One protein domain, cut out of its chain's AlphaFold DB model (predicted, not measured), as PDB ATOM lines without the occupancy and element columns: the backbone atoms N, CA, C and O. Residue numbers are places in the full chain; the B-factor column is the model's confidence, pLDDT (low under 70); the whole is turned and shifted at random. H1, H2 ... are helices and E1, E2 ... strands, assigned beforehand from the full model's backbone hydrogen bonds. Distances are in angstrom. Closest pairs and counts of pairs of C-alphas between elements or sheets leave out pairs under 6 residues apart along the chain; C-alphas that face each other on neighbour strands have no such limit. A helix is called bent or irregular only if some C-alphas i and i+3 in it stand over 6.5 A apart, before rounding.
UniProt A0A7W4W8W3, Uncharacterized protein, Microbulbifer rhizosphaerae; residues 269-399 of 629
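Overview. This is residues 269 to 399 of the 629 residues of an uncharacterized protein of Microbulbifer rhizosphaerae (UniProt A0A7W4W8W3). Seven strands make a small barrel, round which run E1, E2, E7, E8, E6, E3, E4 and back to E1; two helices, H1 and H2, pack on its outside, and a small sheet of E5, E9 and E10 sits next to strand E3. The ring is closed, but weakly formed between E2 and E7. The printed part has 131 residues, in the order E1 E2 H1 E3 E4 E5 E6 H2 E7 E8 E9 E10; the barrel is mixed, the small sheet E5 E9 E10 antiparallel, the class mixed, helices and strands. The whole is compact and rounded, with a radius of gyration of the C-alphas of 14.1 A and spans of 39 by 35 by 31 A.

Arrangement. Begin in the barrel with the hairpin of E1, residues 269 to 276, and E2, residues 279 to 288, where N 272 and O 284 are 2.8 A apart. E7, residues 363 to 368, is parallel to E2, with C-alphas 283 and 368 facing each other at 5.2 A but no backbone N and O within hydrogen-bond range. From E7 go on to its hairpin partner E8, residues 374 to 380 (N 378 to O 364, 2.9 A). Antiparallel neighbours follow: E6, residues 336 to 342 (N 337 to O 379, 2.7 A), then E3, residues 312 to 318 (N 313 to O 340, 2.8 A). E4, residues 321 to 323, forms a hairpin with E3 (N 318 to O 321, 2.8 A) and closes the ring antiparallel to E1 (N 271 to O 322, 2.8 A). H1, residues 296 to 310, is on the barrel, outside it, over E2 and E3 at a height over the sheet of 7.3 A; the closest C-alphas of E2 and H1 are Tyr 287 and Thr 299, 4.7 A. H2, residues 343 to 356, is also outside, at a height of 9.0 A, along E6 at 20 degrees on the local plane; its closest C-alphas to E8 are Glu 343 and Tyr 374, 5.1 A. H1 and H2 are apart. In the small sheet, E9, residues 389 to 392, is the inner strand between E5, residues 328 to 330 (N 391 to O 329, 2.8 A), and its hairpin partner E10, residues 395 to 398 (N 397 to O 390, 2.8 A). C-alphas Leu 314 of E3 and Lys 395 of E10 are 5.9 A apart, their closest. O i to N i+4 pairs are within range in 9 of 11 cases in H1 and 8 of 10 in H2.

Along the chain. Find C-alpha 269 at (159.659, 167.014, 142.806), where E1 begins; E1 runs 22.2 A and E2 26.3 A. H1 spans 20.9 A and H2 20.4 A; both are irregular, with C-alphas 297 and 300 7.2 A apart and 344 and 347 7.3 A. E3 spans 19.5 A, E6 and E8 19.9 A each. E10 ends at C-alpha 398, (165.978, 158.503, 160.506).

Size, cuts and confidence. The C-alphas of Phe 278 and Asp 399 are the farthest apart, 42.4 A. The printed part has no cut and no long link. Mean pLDDT of the printed part is 74.8; 39 residues are under 70, among them 274 to 281, 350 to 369 and 382 to 388.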
ATOM      1  N   PHE A 269     160.296 167.946 143.728       87.25
ATOM      2  CA  PHE A 269     159.659 167.014 142.806       87.25
ATOM      3  C   PHE A 269     158.158 167.027 143.066       87.25
ATOM      4  O   PHE A 269     157.720 167.138 144.216       87.25
ATOM      5  N   VAL A 270     157.393 166.931 141.985       87.00
ATOM      6  CA  VAL A 270     155.938 166.802 141.999       87.00
ATOM      7  C   VAL A 270     155.577 165.634 141.099       87.00
ATOM      8  O   VAL A 270     156.104 165.537 139.995       87.00
ATOM      9  N   ALA A 271     154.709 164.741 141.556       86.12
ATOM     10  CA  ALA A 271     154.147 163.688 140.730       86.12
ATOM     11  C   ALA A 271     152.623 163.779 140.712       86.12
ATOM     12  O   ALA A 271     152.008 164.093 141.726       86.12
ATOM     13  N   TYR A 272     152.020 163.487 139.569       82.31
ATOM     14  CA  TYR A 272     150.573 163.465 139.394       82.31
ATOM     15  C   TYR A 272     150.136 162.035 139.133       82.31
ATOM     16  O   TYR A 272     150.668 161.395 138.222       82.31
ATOM     17  N   ARG A 273     149.186 161.545 139.930       80.00
ATOM     18  CA  ARG A 273     148.545 160.256 139.686       80.00
ATOM     19  C   ARG A 273     147.398 160.466 138.714       80.00
ATOM     20  O   ARG A 273     146.496 161.261 138.966       80.00
ATOM     21  N   THR A 274     147.454 159.770 137.594       68.38
ATOM     22  CA  THR A 274     146.369 159.692 136.622       68.38
ATOM     23  C   THR A 274     145.764 158.307 136.729       68.38
ATOM     24  O   THR A 274     146.393 157.325 136.328       68.38
ATOM     25  N   VAL A 275     144.560 158.254 137.290       55.62
ATOM     26  CA  VAL A 275     143.711 157.064 137.279       55.62
ATOM     27  C   VAL A 275     142.860 157.172 136.017       55.62
ATOM     28  O   VAL A 275     141.961 158.009 135.956       55.62
ATOM     29  N   ASP A 276     143.193 156.406 134.983       48.84
ATOM     30  CA  ASP A 276     142.370 156.312 133.775       48.84
ATOM     31  C   ASP A 276     141.525 155.033 133.845       48.84
ATOM     32  O   ASP A 276     141.992 154.000 134.315       48.84
ATOM     33  N   PHE A 277     140.280 155.084 133.373       37.12
ATOM     34  CA  PHE A 277     139.347 153.951 133.398       37.12
ATOM     35  C   PHE A 277     139.812 152.786 132.505       37.12
ATOM     36  O   PHE A 277     139.334 151.660 132.648       37.12
ATOM     37  N   PHE A 278     140.733 153.060 131.574       36.00
ATOM     38  CA  PHE A 278     141.214 152.110 130.568       36.00
ATOM     39  C   PHE A 278     142.709 151.773 130.671       36.00
ATOM     40  O   PHE A 278     143.192 150.978 129.863       36.00
ATOM     41  N   SER A 279     143.456 152.338 131.628       45.91
ATOM     42  CA  SER A 279     144.873 152.001 131.815       45.91
ATOM     43  C   SER A 279     145.237 151.778 133.273       45.91
ATOM     44  O   SER A 279     144.603 152.334 134.162       45.91
ATOM     45  N   ASP A 280     146.310 151.022 133.498       55.03
ATOM     46  CA  ASP A 280     146.945 150.904 134.808       55.03
ATOM     47  C   ASP A 280     147.219 152.294 135.413       55.03
ATOM     48  O   ASP A 280     147.420 153.273 134.680       55.03
ATOM     49  N   ASP A 281     147.199 152.382 136.747       62.03
ATOM     50  CA  ASP A 281     147.544 153.590 137.501       62.03
ATOM     51  C   ASP A 281     148.879 154.151 136.992       62.03
ATOM     52  O   ASP A 281     149.920 153.496 137.095       62.03
ATOM     53  N   LYS A 282     148.865 155.370 136.446       71.31
ATOM     54  CA  LYS A 282     150.078 156.026 135.942       71.31
ATOM     55  C   LYS A 282     150.459 157.190 136.825       71.31
ATOM     56  O   LYS A 282     149.620 157.980 137.254       71.31
ATOM     57  N   ILE A 283     151.760 157.330 137.052       77.00
ATOM     58  CA  ILE A 283     152.320 158.473 137.766       77.00
ATOM     59  C   ILE A 283     153.244 159.258 136.840       77.00
ATOM     60  O   ILE A 283     154.249 158.744 136.341       77.00
ATOM     61  N   HIS A 284     152.925 160.537 136.657       78.44
ATOM     62  CA  HIS A 284     153.728 161.490 135.901       78.44
ATOM     63  C   HIS A 284     154.582 162.328 136.844       78.44
ATOM     64  O   HIS A 284     154.048 163.132 137.603       78.44
ATOM     65  N   LEU A 285     155.902 162.163 136.786       84.12
ATOM     66  CA  LEU A 285     156.849 162.856 137.657       84.12
ATOM     67  C   LEU A 285     157.479 164.077 136.969       84.12
ATOM     68  O   LEU A 285     157.927 164.018 135.822       84.12
ATOM     69  N   TYR A 286     157.589 165.171 137.715       84.94
ATOM     70  CA  TYR A 286     158.121 166.453 137.274       84.94
ATOM     71  C   TYR A 286     159.155 166.974 138.272       84.94
ATOM     72  O   TYR A 286     158.939 166.984 139.486       84.94
ATOM     73  N   TYR A 287     160.289 167.442 137.754       86.69
ATOM     74  CA  TYR A 287     161.203 168.287 138.514       86.69
ATOM     75  C   TYR A 287     160.716 169.734 138.467       86.69
ATOM     76  O   TYR A 287     160.423 170.246 137.392       86.69
ATOM     77  N   VAL A 288     160.667 170.399 139.613       84.69
ATOM     78  CA  VAL A 288     160.309 171.811 139.730       84.69
ATOM     79  C   VAL A 288     161.586 172.612 139.934       84.69
ATOM     80  O   VAL A 288     162.309 172.418 140.915       84.69
ATOM     81  N   ASP A 289     161.870 173.502 138.989       82.25
ATOM     82  CA  ASP A 289     163.052 174.353 139.043       82.25
ATOM     83  C   ASP A 289     162.941 175.462 140.105       82.25
ATOM     84  O   ASP A 289     161.942 175.613 140.814       82.25
ATOM     85  N   GLU A 290     164.000 176.264 140.233       79.88
ATOM     86  CA  GLU A 290     164.064 177.359 141.208       79.88
ATOM     87  C   GLU A 290     162.973 178.423 141.009       79.88
ATOM     88  O   GLU A 290     162.643 179.152 141.946       79.88
ATOM     89  N   GLN A 291     162.401 178.509 139.805       76.44
ATOM     90  CA  GLN A 291     161.336 179.447 139.459       76.44
ATOM     91  C   GLN A 291     159.945 178.869 139.759       76.44
ATOM     92  O   GLN A 291     158.945 179.572 139.614       76.44
ATOM     93  N   GLY A 292     159.868 177.616 140.218       77.75
ATOM     94  CA  GLY A 292     158.609 176.922 140.450       77.75
ATOM     95  C   GLY A 292     157.997 176.344 139.175       77.75
ATOM     96  O   GLY A 292     156.808 176.038 139.180       77.75
ATOM     97  N   VAL A 293     158.771 176.226 138.091       74.75
ATOM     98  CA  VAL A 293     158.295 175.698 136.809       74.75
ATOM     99  C   VAL A 293     158.605 174.206 136.722       74.75
ATOM    100  O   VAL A 293     159.716 173.766 137.017       74.75
ATOM    101  N   GLU A 294     157.612 173.426 136.307       84.06
ATOM    102  CA  GLU A 294     157.737 171.989 136.069       84.06
ATOM    103  C   GLU A 294     158.510 171.710 134.771       84.06
ATOM    104  O   GLU A 294     158.188 172.225 133.703       84.06
ATOM    105  N   GLN A 295     159.548 170.880 134.860       80.31
ATOM    106  CA  GLN A 295     160.520 170.618 133.799       80.31
ATOM    107  C   GLN A 295     160.608 169.118 133.509       80.31
ATOM    108  O   GLN A 295     161.498 168.423 134.009       80.31
ATOM    109  N   ILE A 296     159.721 168.613 132.647       79.38
ATOM    110  CA  ILE A 296     159.684 167.185 132.284       79.38
ATOM    111  C   ILE A 296     161.007 166.686 131.676       79.38
ATOM    112  O   ILE A 296     161.475 165.593 131.987       79.38
ATOM    113  N   SER A 297     161.666 167.520 130.866       75.94
ATOM    114  CA  SER A 297     162.920 167.189 130.176       75.94
ATOM    115  C   SER A 297     164.100 166.984 131.128       75.94
ATOM    116  O   SER A 297     165.070 166.314 130.779       75.94
ATOM    117  N   ARG A 298     164.025 167.548 132.340       80.44
ATOM    118  CA  ARG A 298     165.070 167.446 133.366       80.44
ATOM    119  C   ARG A 298     164.741 166.431 134.451       80.44
ATOM    120  O   ARG A 298     165.662 166.033 135.162       80.44
ATOM    121  N   THR A 299     163.483 165.992 134.565       83.19
ATOM    122  CA  THR A 299     163.035 165.070 135.617       83.19
ATOM    123  C   THR A 299     163.940 163.851 135.721       83.19
ATOM    124  O   THR A 299     164.474 163.593 136.795       83.19
ATOM    125  N   ALA A 300     164.176 163.147 134.610       78.75
ATOM    126  CA  ALA A 300     164.987 161.931 134.595       78.75
ATOM    127  C   ALA A 300     166.382 162.159 135.204       78.75
ATOM    128  O   ALA A 300     166.768 161.474 136.147       78.75
ATOM    129  N   GLN A 301     167.109 163.174 134.730       80.94
ATOM    130  CA  GLN A 301     168.454 163.490 135.218       80.94
ATOM    131  C   GLN A 301     168.462 163.898 136.697       80.94
ATOM    132  O   GLN A 301     169.393 163.565 137.434       80.94
ATOM    133  N   GLN A 302     167.436 164.620 137.144       86.81
ATOM    134  CA  GLN A 302     167.333 165.066 138.531       86.81
ATOM    135  C   GLN A 302     166.986 163.913 139.474       86.81
ATOM    136  O   GLN A 302     167.576 163.824 140.546       86.81
ATOM    137  N   VAL A 303     166.117 162.985 139.059       83.19
ATOM    138  CA  VAL A 303     165.850 161.744 139.803       83.19
ATOM    139  C   VAL A 303     167.115 160.898 139.902       83.19
ATOM    140  O   VAL A 303     167.452 160.444 140.994       83.19
ATOM    141  N   LEU A 304     167.859 160.743 138.796       80.19
ATOM    142  CA  LEU A 304     169.143 160.031 138.783       80.19
ATOM    143  C   LEU A 304     170.112 160.613 139.817       80.19
ATOM    144  O   LEU A 304     170.642 159.884 140.653       80.19
ATOM    145  N   THR A 305     170.293 161.934 139.779       82.62
ATOM    146  CA  THR A 305     171.196 162.658 140.683       82.62
ATOM    147  C   THR A 305     170.737 162.516 142.136       82.62
ATOM    148  O   THR A 305     171.506 162.107 143.001       82.62
ATOM    149  N   PHE A 306     169.454 162.770 142.406       85.31
ATOM    150  CA  PHE A 306     168.912 162.756 143.760       85.31
ATOM    151  C   PHE A 306     168.966 161.366 144.397       85.31
ATOM    152  O   PHE A 306     169.417 161.224 145.534       85.31
ATOM    153  N   CYS A 307     168.508 160.336 143.689       82.81
ATOM    154  CA  CYS A 307     168.505 158.974 144.210       82.81
ATOM    155  C   CYS A 307     169.917 158.381 144.280       82.81
ATOM    156  O   CYS A 307     170.168 157.568 145.166       82.81
ATOM    157  N   GLY A 308     170.845 158.804 143.414       76.94
ATOM    158  CA  GLY A 308     172.261 158.449 143.536       76.94
ATOM    159  C   GLY A 308     172.846 158.888 144.882       76.94
ATOM    160  O   GLY A 308     173.493 158.095 145.563       76.94
ATOM    161  N   ASP A 309     172.524 160.109 145.315       78.19
ATOM    162  CA  ASP A 309     173.000 160.662 146.588       78.19
ATOM    163  C   ASP A 309     172.230 160.134 147.811       78.19
ATOM    164  O   ASP A 309     172.785 160.025 148.906       78.19
ATOM    165  N   ASN A 310     170.934 159.832 147.656       76.31
ATOM    166  CA  ASN A 310     170.013 159.616 148.786       76.31
ATOM    167  C   ASN A 310     169.383 158.222 148.846       76.31
ATOM    168  O   ASN A 310     168.573 157.960 149.735       76.31
ATOM    169  N   LYS A 311     169.769 157.315 147.940       82.06
ATOM    170  CA  LYS A 311     169.266 155.936 147.766       82.06
ATOM    171  C   LYS A 311     167.801 155.833 147.319       82.06
ATOM    172  O   LYS A 311     167.469 154.913 146.576       82.06
ATOM    173  N   MET A 312     166.942 156.755 147.752       86.94
ATOM    174  CA  MET A 312     165.528 156.839 147.388       86.94
ATOM    175  C   MET A 312     165.037 158.293 147.357       86.94
ATOM    176  O   MET A 312     165.637 159.174 147.978       86.94
ATOM    177  N   LEU A 313     163.912 158.509 146.683       89.00
ATOM    178  CA  LEU A 313     163.096 159.716 146.696       89.00
ATOM    179  C   LEU A 313     161.718 159.361 147.264       89.00
ATOM    180  O   LEU A 313     161.073 158.434 146.783       89.00
ATOM    181  N   LEU A 314     161.285 160.101 148.282       89.62
ATOM    182  CA  LEU A 314     159.992 159.940 148.942       89.62
ATOM    183  C   LEU A 314     159.115 161.165 148.677       89.62
ATOM    184  O   LEU A 314     159.537 162.293 148.931       89.62
ATOM    185  N   LEU A 315     157.893 160.952 148.207       91.38
ATOM    186  CA  LEU A 315     156.915 162.007 147.959       91.38
ATOM    187  C   LEU A 315     155.621 161.680 148.700       91.38
ATOM    188  O   LEU A 315     155.238 160.518 148.755       91.38
ATOM    189  N   VAL A 316     154.957 162.687 149.259       89.12
ATOM    190  CA  VAL A 316     153.727 162.501 150.050       89.12
ATOM    191  C   VAL A 316     152.519 162.911 149.240       89.12
ATOM    192  O   VAL A 316     152.554 163.962 148.589       89.12
ATOM    193  N   GLU A 317     151.486 162.072 149.268       88.88
ATOM    194  CA  GLU A 317     150.203 162.350 148.640       88.88
ATOM    195  C   GLU A 317     149.467 163.460 149.396       88.88
ATOM    196  O   GLU A 317     149.231 163.385 150.597       88.88
ATOM    197  N   SER A 318     149.094 164.506 148.675       81.12
ATOM    198  CA  SER A 318     148.189 165.558 149.127       81.12
ATOM    199  C   SER A 318     147.373 165.959 147.914       81.12
ATOM    200  O   SER A 318     147.944 166.385 146.916       81.12
ATOM    201  N   ASP A 319     146.051 165.807 147.984       75.69
ATOM    202  CA  ASP A 319     145.123 166.238 146.931       75.69
ATOM    203  C   ASP A 319     145.462 165.655 145.535       75.69
ATOM    204  O   ASP A 319     145.612 166.385 144.556       75.69
ATOM    205  N   ASN A 320     145.627 164.326 145.442       67.06
ATOM    206  CA  ASN A 320     145.949 163.578 144.207       67.06
ATOM    207  C   ASN A 320     147.296 163.926 143.540       67.06
ATOM    208  O   ASN A 320     147.549 163.563 142.384       67.06
ATOM    209  N   ARG A 321     148.190 164.613 144.254       79.75
ATOM    210  CA  ARG A 321     149.582 164.814 143.839       79.75
ATOM    211  C   ARG A 321     150.535 164.311 144.908       79.75
ATOM    212  O   ARG A 321     150.259 164.384 146.097       79.75
ATOM    213  N   PHE A 322     151.711 163.910 144.474       86.50
ATOM    214  CA  PHE A 322     152.821 163.543 145.332       86.50
ATOM    215  C   PHE A 322     153.834 164.678 145.339       86.50
ATOM    216  O   PHE A 322     154.294 165.092 144.279       86.50
ATOM    217  N   THR A 323     154.204 165.203 146.505       88.88
ATOM    218  CA  THR A 323     155.163 166.319 146.580       88.88
ATOM    219  C   THR A 323     156.290 166.076 147.566       88.88
ATOM    220  O   THR A 323     156.148 165.360 148.558       88.88
ATOM    221  N   THR A 324     157.439 166.704 147.307       86.81
ATOM    222  CA  THR A 324     158.474 166.863 148.332       86.81
ATOM    223  C   THR A 324     158.060 167.946 149.318       86.81
ATOM    224  O   THR A 324     157.814 169.087 148.916       86.81
ATOM    225  N   VAL A 325     158.128 167.655 150.610       77.31
ATOM    226  CA  VAL A 325     157.990 168.682 151.642       77.31
ATOM    227  C   VAL A 325     159.335 169.324 151.948       77.31
ATOM    228  O   VAL A 325     160.338 168.642 152.151       77.31
ATOM    229  N   GLY A 326     159.373 170.658 151.968       69.25
ATOM    230  CA  GLY A 326     160.596 171.417 152.266       69.25
ATOM    231  C   GLY A 326     160.979 171.410 153.753       69.25
ATOM    232  O   GLY A 326     162.159 171.541 154.093       69.25
ATOM    233  N   GLY A 327     159.987 171.263 154.635       75.69
ATOM    234  CA  GLY A 327     160.147 171.122 156.080       75.69
ATOM    235  C   GLY A 327     160.536 169.708 156.511       75.69
ATOM    236  O   GLY A 327     160.620 168.793 155.700       75.69
ATOM    237  N   ARG A 328     160.820 169.551 157.807       79.50
ATOM    238  CA  ARG A 328     160.935 168.237 158.446       79.50
ATOM    239  C   ARG A 328     159.557 167.890 159.000       79.50
ATOM    240  O   ARG A 328     159.115 168.564 159.924       79.50
ATOM    241  N   GLU A 329     158.915 166.869 158.453       78.44
ATOM    242  CA  GLU A 329     157.567 166.450 158.853       78.44
ATOM    243  C   GLU A 329     157.560 164.974 159.268       78.44
ATOM    244  O   GLU A 329     158.356 164.198 158.727       78.44
ATOM    245  N   PRO A 330     156.770 164.590 160.287       78.69
ATOM    246  CA  PRO A 330     156.620 163.191 160.658       78.69
ATOM    247  C   PRO A 330     155.795 162.466 159.590       78.69
ATOM    248  O   PRO A 330     154.961 163.088 158.939       78.69
ATOM    249  N   LEU A 331     156.013 161.163 159.415       80.19
ATOM    250  CA  LEU A 331     155.109 160.353 158.598       80.19
ATOM    251  C   LEU A 331     153.812 160.117 159.380       80.19
ATOM    252  O   LEU A 331     153.873 159.664 160.528       80.19
ATOM    253  N   SER A 332     152.665 160.418 158.774       77.06
ATOM    254  CA  SER A 332     151.352 160.256 159.401       77.06
ATOM    255  C   SER A 332     150.653 158.987 158.925       77.06
ATOM    256  O   SER A 332     150.784 158.574 157.772       77.06
ATOM    257  N   VAL A 333     149.892 158.376 159.830       75.75
ATOM    258  CA  VAL A 333     149.019 157.236 159.520       75.75
ATOM    259  C   VAL A 333     147.907 157.679 158.574       75.75
ATOM    260  O   VAL A 333     147.343 158.757 158.756       75.75
ATOM    261  N   GLY A 334     147.594 156.844 157.588       76.31
ATOM    262  CA  GLY A 334     146.598 157.093 156.547       76.31
ATOM    263  C   GLY A 334     147.122 157.883 155.346       76.31
ATOM    264  O   GLY A 334     146.399 158.027 154.367       76.31
ATOM    265  N   GLU A 335     148.361 158.384 155.383       83.25
ATOM    266  CA  GLU A 335     148.968 159.051 154.228       83.25
ATOM    267  C   GLU A 335     149.560 158.027 153.251       83.25
ATOM    268  O   GLU A 335     150.183 157.037 153.657       83.25
ATOM    269  N   THR A 336     149.401 158.296 151.955       86.38
ATOM    270  CA  THR A 336     150.058 157.544 150.882       86.38
ATOM    271  C   THR A 336     151.366 158.221 150.498       86.38
ATOM    272  O   THR A 336     151.463 159.441 150.354       86.38
ATOM    273  N   TYR A 337     152.381 157.409 150.254       88.75
ATOM    274  CA  TYR A 337     153.713 157.829 149.876       88.75
ATOM    275  C   TYR A 337     154.092 157.205 148.541       88.75
ATOM    276  O   TYR A 337     153.922 156.007 148.339       88.75
ATOM    277  N   LEU A 338     154.667 158.002 147.650       90.75
ATOM    278  CA  LEU A 338     155.328 157.521 146.445       90.75
ATOM    279  C   LEU A 338     156.824 157.389 146.724       90.75
ATOM    280  O   LEU A 338     157.512 158.374 147.006       90.75
ATOM    281  N   ILE A 339     157.319 156.160 146.629       89.38
ATOM    282  CA  ILE A 339     158.715 155.799 146.853       89.38
ATOM    283  C   ILE A 339     159.351 155.492 145.503       89.38
ATOM    284  O   ILE A 339     158.899 154.596 144.799       89.38
ATOM    285  N   ILE A 340     160.419 156.206 145.158       89.88
ATOM    286  CA  ILE A 340     161.209 155.968 143.947       89.88
ATOM    287  C   ILE A 340     162.625 155.574 144.358       89.88
ATOM    288  O   ILE A 340     163.299 156.318 145.070       89.88
ATOM    289  N   CYS A 341     163.115 154.425 143.903       87.75
ATOM    290  CA  CYS A 341     164.465 153.953 144.219       87.75
ATOM    291  C   CYS A 341     165.111 153.228 143.037       87.75
ATOM    292  O   CYS A 341     164.445 152.883 142.066       87.75
ATOM    293  N   GLN A 342     166.421 152.994 143.121       85.06
ATOM    294  CA  GLN A 342     167.105 152.114 142.172       85.06
ATOM    295  C   GLN A 342     166.699 150.651 142.413       85.06
ATOM    296  O   GLN A 342     166.470 150.241 143.553       85.06
ATOM    297  N   GLU A 343     166.627 149.864 141.345       82.62
ATOM    298  CA  GLU A 343     166.228 148.453 141.355       82.62
ATOM    299  C   GLU A 343     167.157 147.596 142.234       82.62
ATOM    300  O   GLU A 343     166.698 146.796 143.045       82.62
ATOM    301  N   ASP A 344     168.469 147.840 142.189       80.69
ATOM    302  CA  ASP A 344     169.461 147.170 143.043       80.69
ATOM    303  C   ASP A 344     169.370 147.581 144.528       80.69
ATOM    304  O   ASP A 344     169.944 146.929 145.407       80.69
ATOM    305  N   ARG A 345     168.622 148.650 144.830       78.06
ATOM    306  CA  ARG A 345     168.378 149.168 146.182       78.06
ATOM    307  C   ARG A 345     167.027 148.758 146.754       78.06
ATOM    308  O   ARG A 345     166.785 149.073 147.920       78.06
ATOM    309  N   ILE A 346     166.197 148.016 146.016       77.81
ATOM    310  CA  ILE A 346     164.869 147.599 146.490       77.81
ATOM    311  C   ILE A 346     164.948 146.862 147.832       77.81
ATOM    312  O   ILE A 346     164.234 147.205 148.761       77.81
ATOM    313  N   LYS A 347     165.944 145.983 148.020       73.06
ATOM    314  CA  LYS A 347     166.162 145.262 149.290       73.06
ATOM    315  C   LYS A 347     166.429 146.185 150.481       73.06
ATOM    316  O   LYS A 347     166.158 145.815 151.618       73.06
ATOM    317  N   ILE A 348     167.012 147.363 150.247       72.69
ATOM    318  CA  ILE A 348     167.253 148.363 151.295       72.69
ATOM    319  C   ILE A 348     165.949 149.084 151.630       72.69
ATOM    320  O   ILE A 348     165.698 149.338 152.804       72.69
ATOM    321  N   VAL A 349     165.134 149.397 150.621       70.81
ATOM    322  CA  VAL A 349     163.796 149.968 150.811       70.81
ATOM    323  C   VAL A 349     162.911 148.976 151.556       70.81
ATOM    324  O   VAL A 349     162.392 149.335 152.605       70.81
ATOM    325  N   ASP A 350     162.864 147.716 151.125       69.12
ATOM    326  CA  ASP A 350     162.154 146.636 151.815       69.12
ATOM    327  C   ASP A 350     162.627 146.492 153.258       69.12
ATOM    328  O   ASP A 350     161.813 146.420 154.170       69.12
ATOM    329  N   TYR A 351     163.942 146.505 153.499       69.50
ATOM    330  CA  TYR A 351     164.487 146.445 154.854       69.50
ATOM    331  C   TYR A 351     164.064 147.649 155.705       69.50
ATOM    332  O   TYR A 351     163.730 147.483 156.876       69.50
ATOM    333  N   ILE A 352     164.087 148.860 155.140       68.44
ATOM    334  CA  ILE A 352     163.668 150.094 155.814       68.44
ATOM    335  C   ILE A 352     162.178 150.052 156.146       68.44
ATOM    336  O   ILE A 352     161.810 150.388 157.271       68.44
ATOM    337  N   LEU A 353     161.352 149.622 155.194       68.50
ATOM    338  CA  LEU A 353     159.919 149.469 155.380       68.50
ATOM    339  C   LEU A 353     159.675 148.392 156.438       68.50
ATOM    340  O   LEU A 353     159.243 148.745 157.519       68.50
ATOM    341  N   GLN A 354     160.138 147.151 156.257       66.31
ATOM    342  CA  GLN A 354     159.963 146.051 157.221       66.31
ATOM    343  C   GLN A 354     160.452 146.354 158.646       66.31
ATOM    344  O   GLN A 354     159.877 145.863 159.619       66.31
ATOM    345  N   LYS A 355     161.546 147.110 158.805       61.41
ATOM    346  CA  LYS A 355     162.092 147.439 160.132       61.41
ATOM    347  C   LYS A 355     161.357 148.566 160.837       61.41
ATOM    348  O   LYS A 355     161.516 148.684 162.050       61.41
ATOM    349  N   VAL A 356     160.641 149.419 160.109       58.78
ATOM    350  CA  VAL A 356     160.087 150.649 160.687       58.78
ATOM    351  C   VAL A 356     158.573 150.770 160.533       58.78
ATOM    352  O   VAL A 356     157.931 151.425 161.352       58.78
ATOM    353  N   MET A 357     157.998 150.087 159.554       55.75
ATOM    354  CA  MET A 357     156.588 150.092 159.201       55.75
ATOM    355  C   MET A 357     156.184 148.621 158.997       55.75
ATOM    356  O   MET A 357     156.793 147.903 158.213       55.75
ATOM    357  N   LEU A 358     155.281 148.112 159.836       50.03
ATOM    358  CA  LEU A 358     155.004 146.673 159.990       50.03
ATOM    359  C   LEU A 358     154.773 145.937 158.644       50.03
ATOM    360  O   LEU A 358     154.354 146.552 157.663       50.03
ATOM    361  N   PRO A 359     155.052 144.621 158.570       45.72
ATOM    362  CA  PRO A 359     155.073 143.897 157.303       45.72
ATOM    363  C   PRO A 359     153.679 143.740 156.659       45.72
ATOM    364  O   PRO A 359     152.772 143.194 157.278       45.72
ATOM    365  N   ASN A 360     153.626 144.069 155.359       49.09
ATOM    366  CA  ASN A 360     153.167 143.192 154.264       49.09
ATOM    367  C   ASN A 360     151.811 143.343 153.534       49.09
ATOM    368  O   ASN A 360     151.549 142.470 152.713       49.09
ATOM    369  N   GLU A 361     151.029 144.427 153.628       51.81
ATOM    370  CA  GLU A 361     149.834 144.548 152.739       51.81
ATOM    371  C   GLU A 361     149.686 145.859 151.935       51.81
ATOM    372  O   GLU A 361     148.895 145.901 151.000       51.81
ATOM    373  N   GLY A 362     150.499 146.894 152.186       53.44
ATOM    374  CA  GLY A 362     150.304 148.230 151.586       53.44
ATOM    375  C   GLY A 362     151.206 148.626 150.402       53.44
ATOM    376  O   GLY A 362     151.202 149.792 150.017       53.44
ATOM    377  N   LEU A 363     152.032 147.721 149.859       56.00
ATOM    378  CA  LEU A 363     152.954 148.024 148.747       56.00
ATOM    379  C   LEU A 363     152.317 147.677 147.398       56.00
ATOM    380  O   LEU A 363     152.321 146.519 146.982       56.00
ATOM    381  N   SER A 364     151.848 148.697 146.684       61.00
ATOM    382  CA  SER A 364     151.380 148.559 145.303       61.00
ATOM    383  C   SER A 364     152.463 149.065 144.356       61.00
ATOM    384  O   SER A 364     152.792 150.254 144.341       61.00
ATOM    385  N   ALA A 365     153.056 148.157 143.578       61.00
ATOM    386  CA  ALA A 365     153.965 148.537 142.500       61.00
ATOM    387  C   ALA A 365     153.189 149.327 141.441       61.00
ATOM    388  O   ALA A 365     152.091 148.923 141.060       61.00
ATOM    389  N   ILE A 366     153.752 150.446 140.981       66.31
ATOM    390  CA  ILE A 366     153.084 151.327 140.019       66.31
ATOM    391  C   ILE A 366     153.952 151.510 138.787       66.31
ATOM    392  O   ILE A 366     155.168 151.697 138.882       66.31
ATOM    393  N   GLU A 367     153.314 151.505 137.619       56.19
ATOM    394  CA  GLU A 367     153.981 151.850 136.376       56.19
ATOM    395  C   GLU A 367     154.260 153.363 136.342       56.19
ATOM    396  O   GLU A 367     153.375 154.212 136.211       56.19
ATOM    397  N   CYS A 368     155.535 153.725 136.485       61.28
ATOM    398  CA  CYS A 368     156.004 155.098 136.356       61.28
ATOM    399  C   CYS A 368     157.060 155.167 135.253       61.28
ATOM    400  O   CYS A 368     157.941 154.309 135.159       61.28
ATOM    401  N   VAL A 369     156.997 156.207 134.418       59.50
ATOM    402  CA  VAL A 369     158.005 156.451 133.378       59.50
ATOM    403  C   VAL A 369     159.287 156.948 134.047       59.50
ATOM    404  O   VAL A 369     159.503 158.150 134.214       59.50
ATOM    405  N   LEU A 370     160.131 156.006 134.457       72.50
ATOM    406  CA  LEU A 370     161.397 156.256 135.136       72.50
ATOM    407  C   LEU A 370     162.600 155.936 134.232       72.50
ATOM    408  O   LEU A 370     162.482 155.176 133.266       72.50
ATOM    409  N   PRO A 371     163.788 156.495 134.528       71.00
ATOM    410  CA  PRO A 371     165.035 156.022 133.932       71.00
ATOM    411  C   PRO A 371     165.212 154.508 134.142       71.00
ATOM    412  O   PRO A 371     164.792 153.969 135.165       71.00
ATOM    413  N   ARG A 372     165.873 153.815 133.202       72.69
ATOM    414  CA  ARG A 372     166.167 152.373 133.337       72.69
ATOM    415  C   ARG A 372     166.854 152.067 134.675       72.69
ATOM    416  O   ARG A 372     167.799 152.762 135.044       72.69
ATOM    417  N   GLY A 373     166.405 151.003 135.343       77.19
ATOM    418  CA  GLY A 373     166.944 150.547 136.630       77.19
ATOM    419  C   GLY A 373     166.373 151.270 137.853       77.19
ATOM    420  O   GLY A 373     166.985 151.220 138.916       77.19
ATOM    421  N   TYR A 374     165.237 151.958 137.717       82.19
ATOM    422  CA  TYR A 374     164.503 152.576 138.821       82.19
ATOM    423  C   TYR A 374     163.088 152.022 138.908       82.19
ATOM    424  O   TYR A 374     162.472 151.716 137.891       82.19
ATOM    425  N   LEU A 375     162.577 151.942 140.132       82.62
ATOM    426  CA  LEU A 375     161.250 151.439 140.456       82.62
ATOM    427  C   LEU A 375     160.478 152.489 141.259       82.62
ATOM    428  O   LEU A 375     161.081 153.248 142.025       82.62
ATOM    429  N   ALA A 376     159.157 152.523 141.069       85.62
ATOM    430  CA  ALA A 376     158.218 153.333 141.836       85.62
ATOM    431  C   ALA A 376     157.196 152.440 142.542       85.62
ATOM    432  O   ALA A 376     156.663 151.500 141.952       85.62
ATOM    433  N   PHE A 377     156.883 152.783 143.787       86.06
ATOM    434  CA  PHE A 377     155.882 152.092 144.588       86.06
ATOM    435  C   PHE A 377     155.011 153.104 145.317       86.06
ATOM    436  O   PHE A 377     155.525 154.116 145.800       86.06
ATOM    437  N   LEU A 378     153.718 152.808 145.431       85.00
ATOM    438  CA  LEU A 378     152.883 153.447 146.435       85.00
ATOM    439  C   LEU A 378     152.926 152.649 147.725       85.00
ATOM    440  O   LEU A 378     152.930 151.417 147.717       85.00
ATOM    441  N   TYR A 379     152.958 153.388 148.820       84.19
ATOM    442  CA  TYR A 379     152.933 152.849 150.159       84.19
ATOM    443  C   TYR A 379     151.989 153.670 151.023       84.19
ATOM    444  O   TYR A 379     152.244 154.852 151.238       84.19
ATOM    445  N   THR A 380     150.926 153.058 151.534       82.12
ATOM    446  CA  THR A 380     150.036 153.700 152.508       82.12
ATOM    447  C   THR A 380     150.460 153.305 153.915       82.12
ATOM    448  O   THR A 380     150.698 152.133 154.205       82.12
ATOM    449  N   LEU A 381     150.626 154.297 154.792       75.19
ATOM    450  CA  LEU A 381     151.020 154.040 156.173       75.19
ATOM    451  C   LEU A 381     149.795 153.669 157.015       75.19
ATOM    452  O   LEU A 381     149.138 154.541 157.571       75.19
ATOM    453  N   ASP A 382     149.515 152.379 157.168       69.69
ATOM    454  CA  ASP A 382     148.291 151.923 157.854       69.69
ATOM    455  C   ASP A 382     148.378 151.968 159.387       69.69
ATOM    456  O   ASP A 382     147.371 151.954 160.093       69.69
ATOM    457  N   THR A 383     149.590 152.022 159.939       67.06
ATOM    458  CA  THR A 383     149.820 152.032 161.390       67.06
ATOM    459  C   THR A 383     150.924 153.000 161.769       67.06
ATOM    460  O   THR A 383     151.807 153.305 160.970       67.06
ATOM    461  N   ASN A 384     150.893 153.495 163.011       62.59
ATOM    462  CA  ASN A 384     151.969 154.351 163.503       62.59
ATOM    463  C   ASN A 384     153.297 153.587 163.405       62.59
ATOM    464  O   ASN A 384     153.389 152.477 163.942       62.59
ATOM    465  N   PRO A 385     154.325 154.157 162.753       63.69
ATOM    466  CA  PRO A 385     155.597 153.476 162.622       63.69
ATOM    467  C   PRO A 385     156.177 153.210 164.010       63.69
ATOM    468  O   PRO A 385     156.071 154.034 164.921       63.69
ATOM    469  N   ALA A 386     156.843 152.063 164.164       57.28
ATOM    470  CA  ALA A 386     157.451 151.666 165.438       57.28
ATOM    471  C   ALA A 386     158.488 152.692 165.938       57.28
ATOM    472  O   ALA A 386     158.816 152.747 167.124       57.28
ATOM    473  N   HIS A 387     158.994 153.522 165.023       61.22
ATOM    474  CA  HIS A 387     159.873 154.642 165.308       61.22
ATOM    475  C   HIS A 387     159.355 155.908 164.623       61.22
ATOM    476  O   HIS A 387     158.897 155.818 163.485       61.22
ATOM    477  N   PRO A 388     159.482 157.094 165.250       62.19
ATOM    478  CA  PRO A 388     159.127 158.350 164.607       62.19
ATOM    479  C   PRO A 388     160.013 158.551 163.377       62.19
ATOM    480  O   PRO A 388     161.212 158.831 163.478       62.19
ATOM    481  N   LEU A 389     159.412 158.353 162.210       71.69
ATOM    482  CA  LEU A 389     160.034 158.609 160.928       71.69
ATOM    483  C   LEU A 389     159.718 160.027 160.508       71.69
ATOM    484  O   LEU A 389     158.599 160.505 160.680       71.69
ATOM    485  N   TRP A 390     160.723 160.678 159.944       80.12
ATOM    486  CA  TRP A 390     160.580 162.012 159.406       80.12
ATOM    487  C   TRP A 390     160.937 161.981 157.940       80.12
ATOM    488  O   TRP A 390     161.813 161.224 157.521       80.12
ATOM    489  N   TYR A 391     160.326 162.861 157.173       83.06
ATOM    490  CA  TYR A 391     160.753 163.128 155.820       83.06
ATOM    491  C   TYR A 391     161.077 164.608 155.665       83.06
ATOM    492  O   TYR A 391     160.508 165.480 156.325       83.06
ATOM    493  N   LYS A 392     162.096 164.884 154.854       84.19
ATOM    494  CA  LYS A 392     162.551 166.241 154.566       84.19
ATOM    495  C   LYS A 392     163.157 166.293 153.180       84.19
ATOM    496  O   LYS A 392     164.109 165.571 152.894       84.19
ATOM    497  N   ALA A 393     162.645 167.191 152.347       83.69
ATOM    498  CA  ALA A 393     163.136 167.450 150.998       83.69
ATOM    499  C   ALA A 393     163.282 166.167 150.162       83.69
ATOM    500  O   ALA A 393     164.311 165.949 149.530       83.69
ATOM    501  N   GLY A 394     162.277 165.291 150.224       85.12
ATOM    502  CA  GLY A 394     162.267 164.023 149.493       85.12
ATOM    503  C   GLY A 394     163.101 162.897 150.107       85.12
ATOM    504  O   GLY A 394     163.218 161.833 149.506       85.12
ATOM    505  N   LYS A 395     163.705 163.111 151.282       86.12
ATOM    506  CA  LYS A 395     164.540 162.119 151.969       86.12
ATOM    507  C   LYS A 395     163.817 161.565 153.179       86.12
ATOM    508  O   LYS A 395     163.350 162.343 154.015       86.12
ATOM    509  N   LEU A 396     163.834 160.245 153.329       79.75
ATOM    510  CA  LEU A 396     163.499 159.617 154.597       79.75
ATOM    511  C   LEU A 396     164.648 159.865 155.582       79.75
ATOM    512  O   LEU A 396     165.786 159.449 155.369       79.75
ATOM    513  N   CYS A 397     164.347 160.591 156.646       77.50
ATOM    514  CA  CYS A 397     165.278 160.924 157.706       77.50
ATOM    515  C   CYS A 397     164.989 160.020 158.901       77.50
ATOM    516  O   CYS A 397     163.963 160.146 159.571       77.50
ATOM    517  N   PHE A 398     165.932 159.131 159.198       66.62
ATOM    518  CA  PHE A 398     165.978 158.503 160.506       66.62
ATOM    519  C   PHE A 398     166.612 159.501 161.440       66.62
ATOM    520  O   PHE A 398     167.757 159.912 161.240       66.62
ATOM    521  N   ASP A 399     165.877 159.893 162.465       59.50
ATOM    522  CA  ASP A 399     166.535 160.602 163.529       59.50
ATOM    523  C   ASP A 399     167.277 159.585 164.390       59.50
ATOM    524  O   ASP A 399     166.737 159.012 165.330       59.50
TER     525      ASP A 399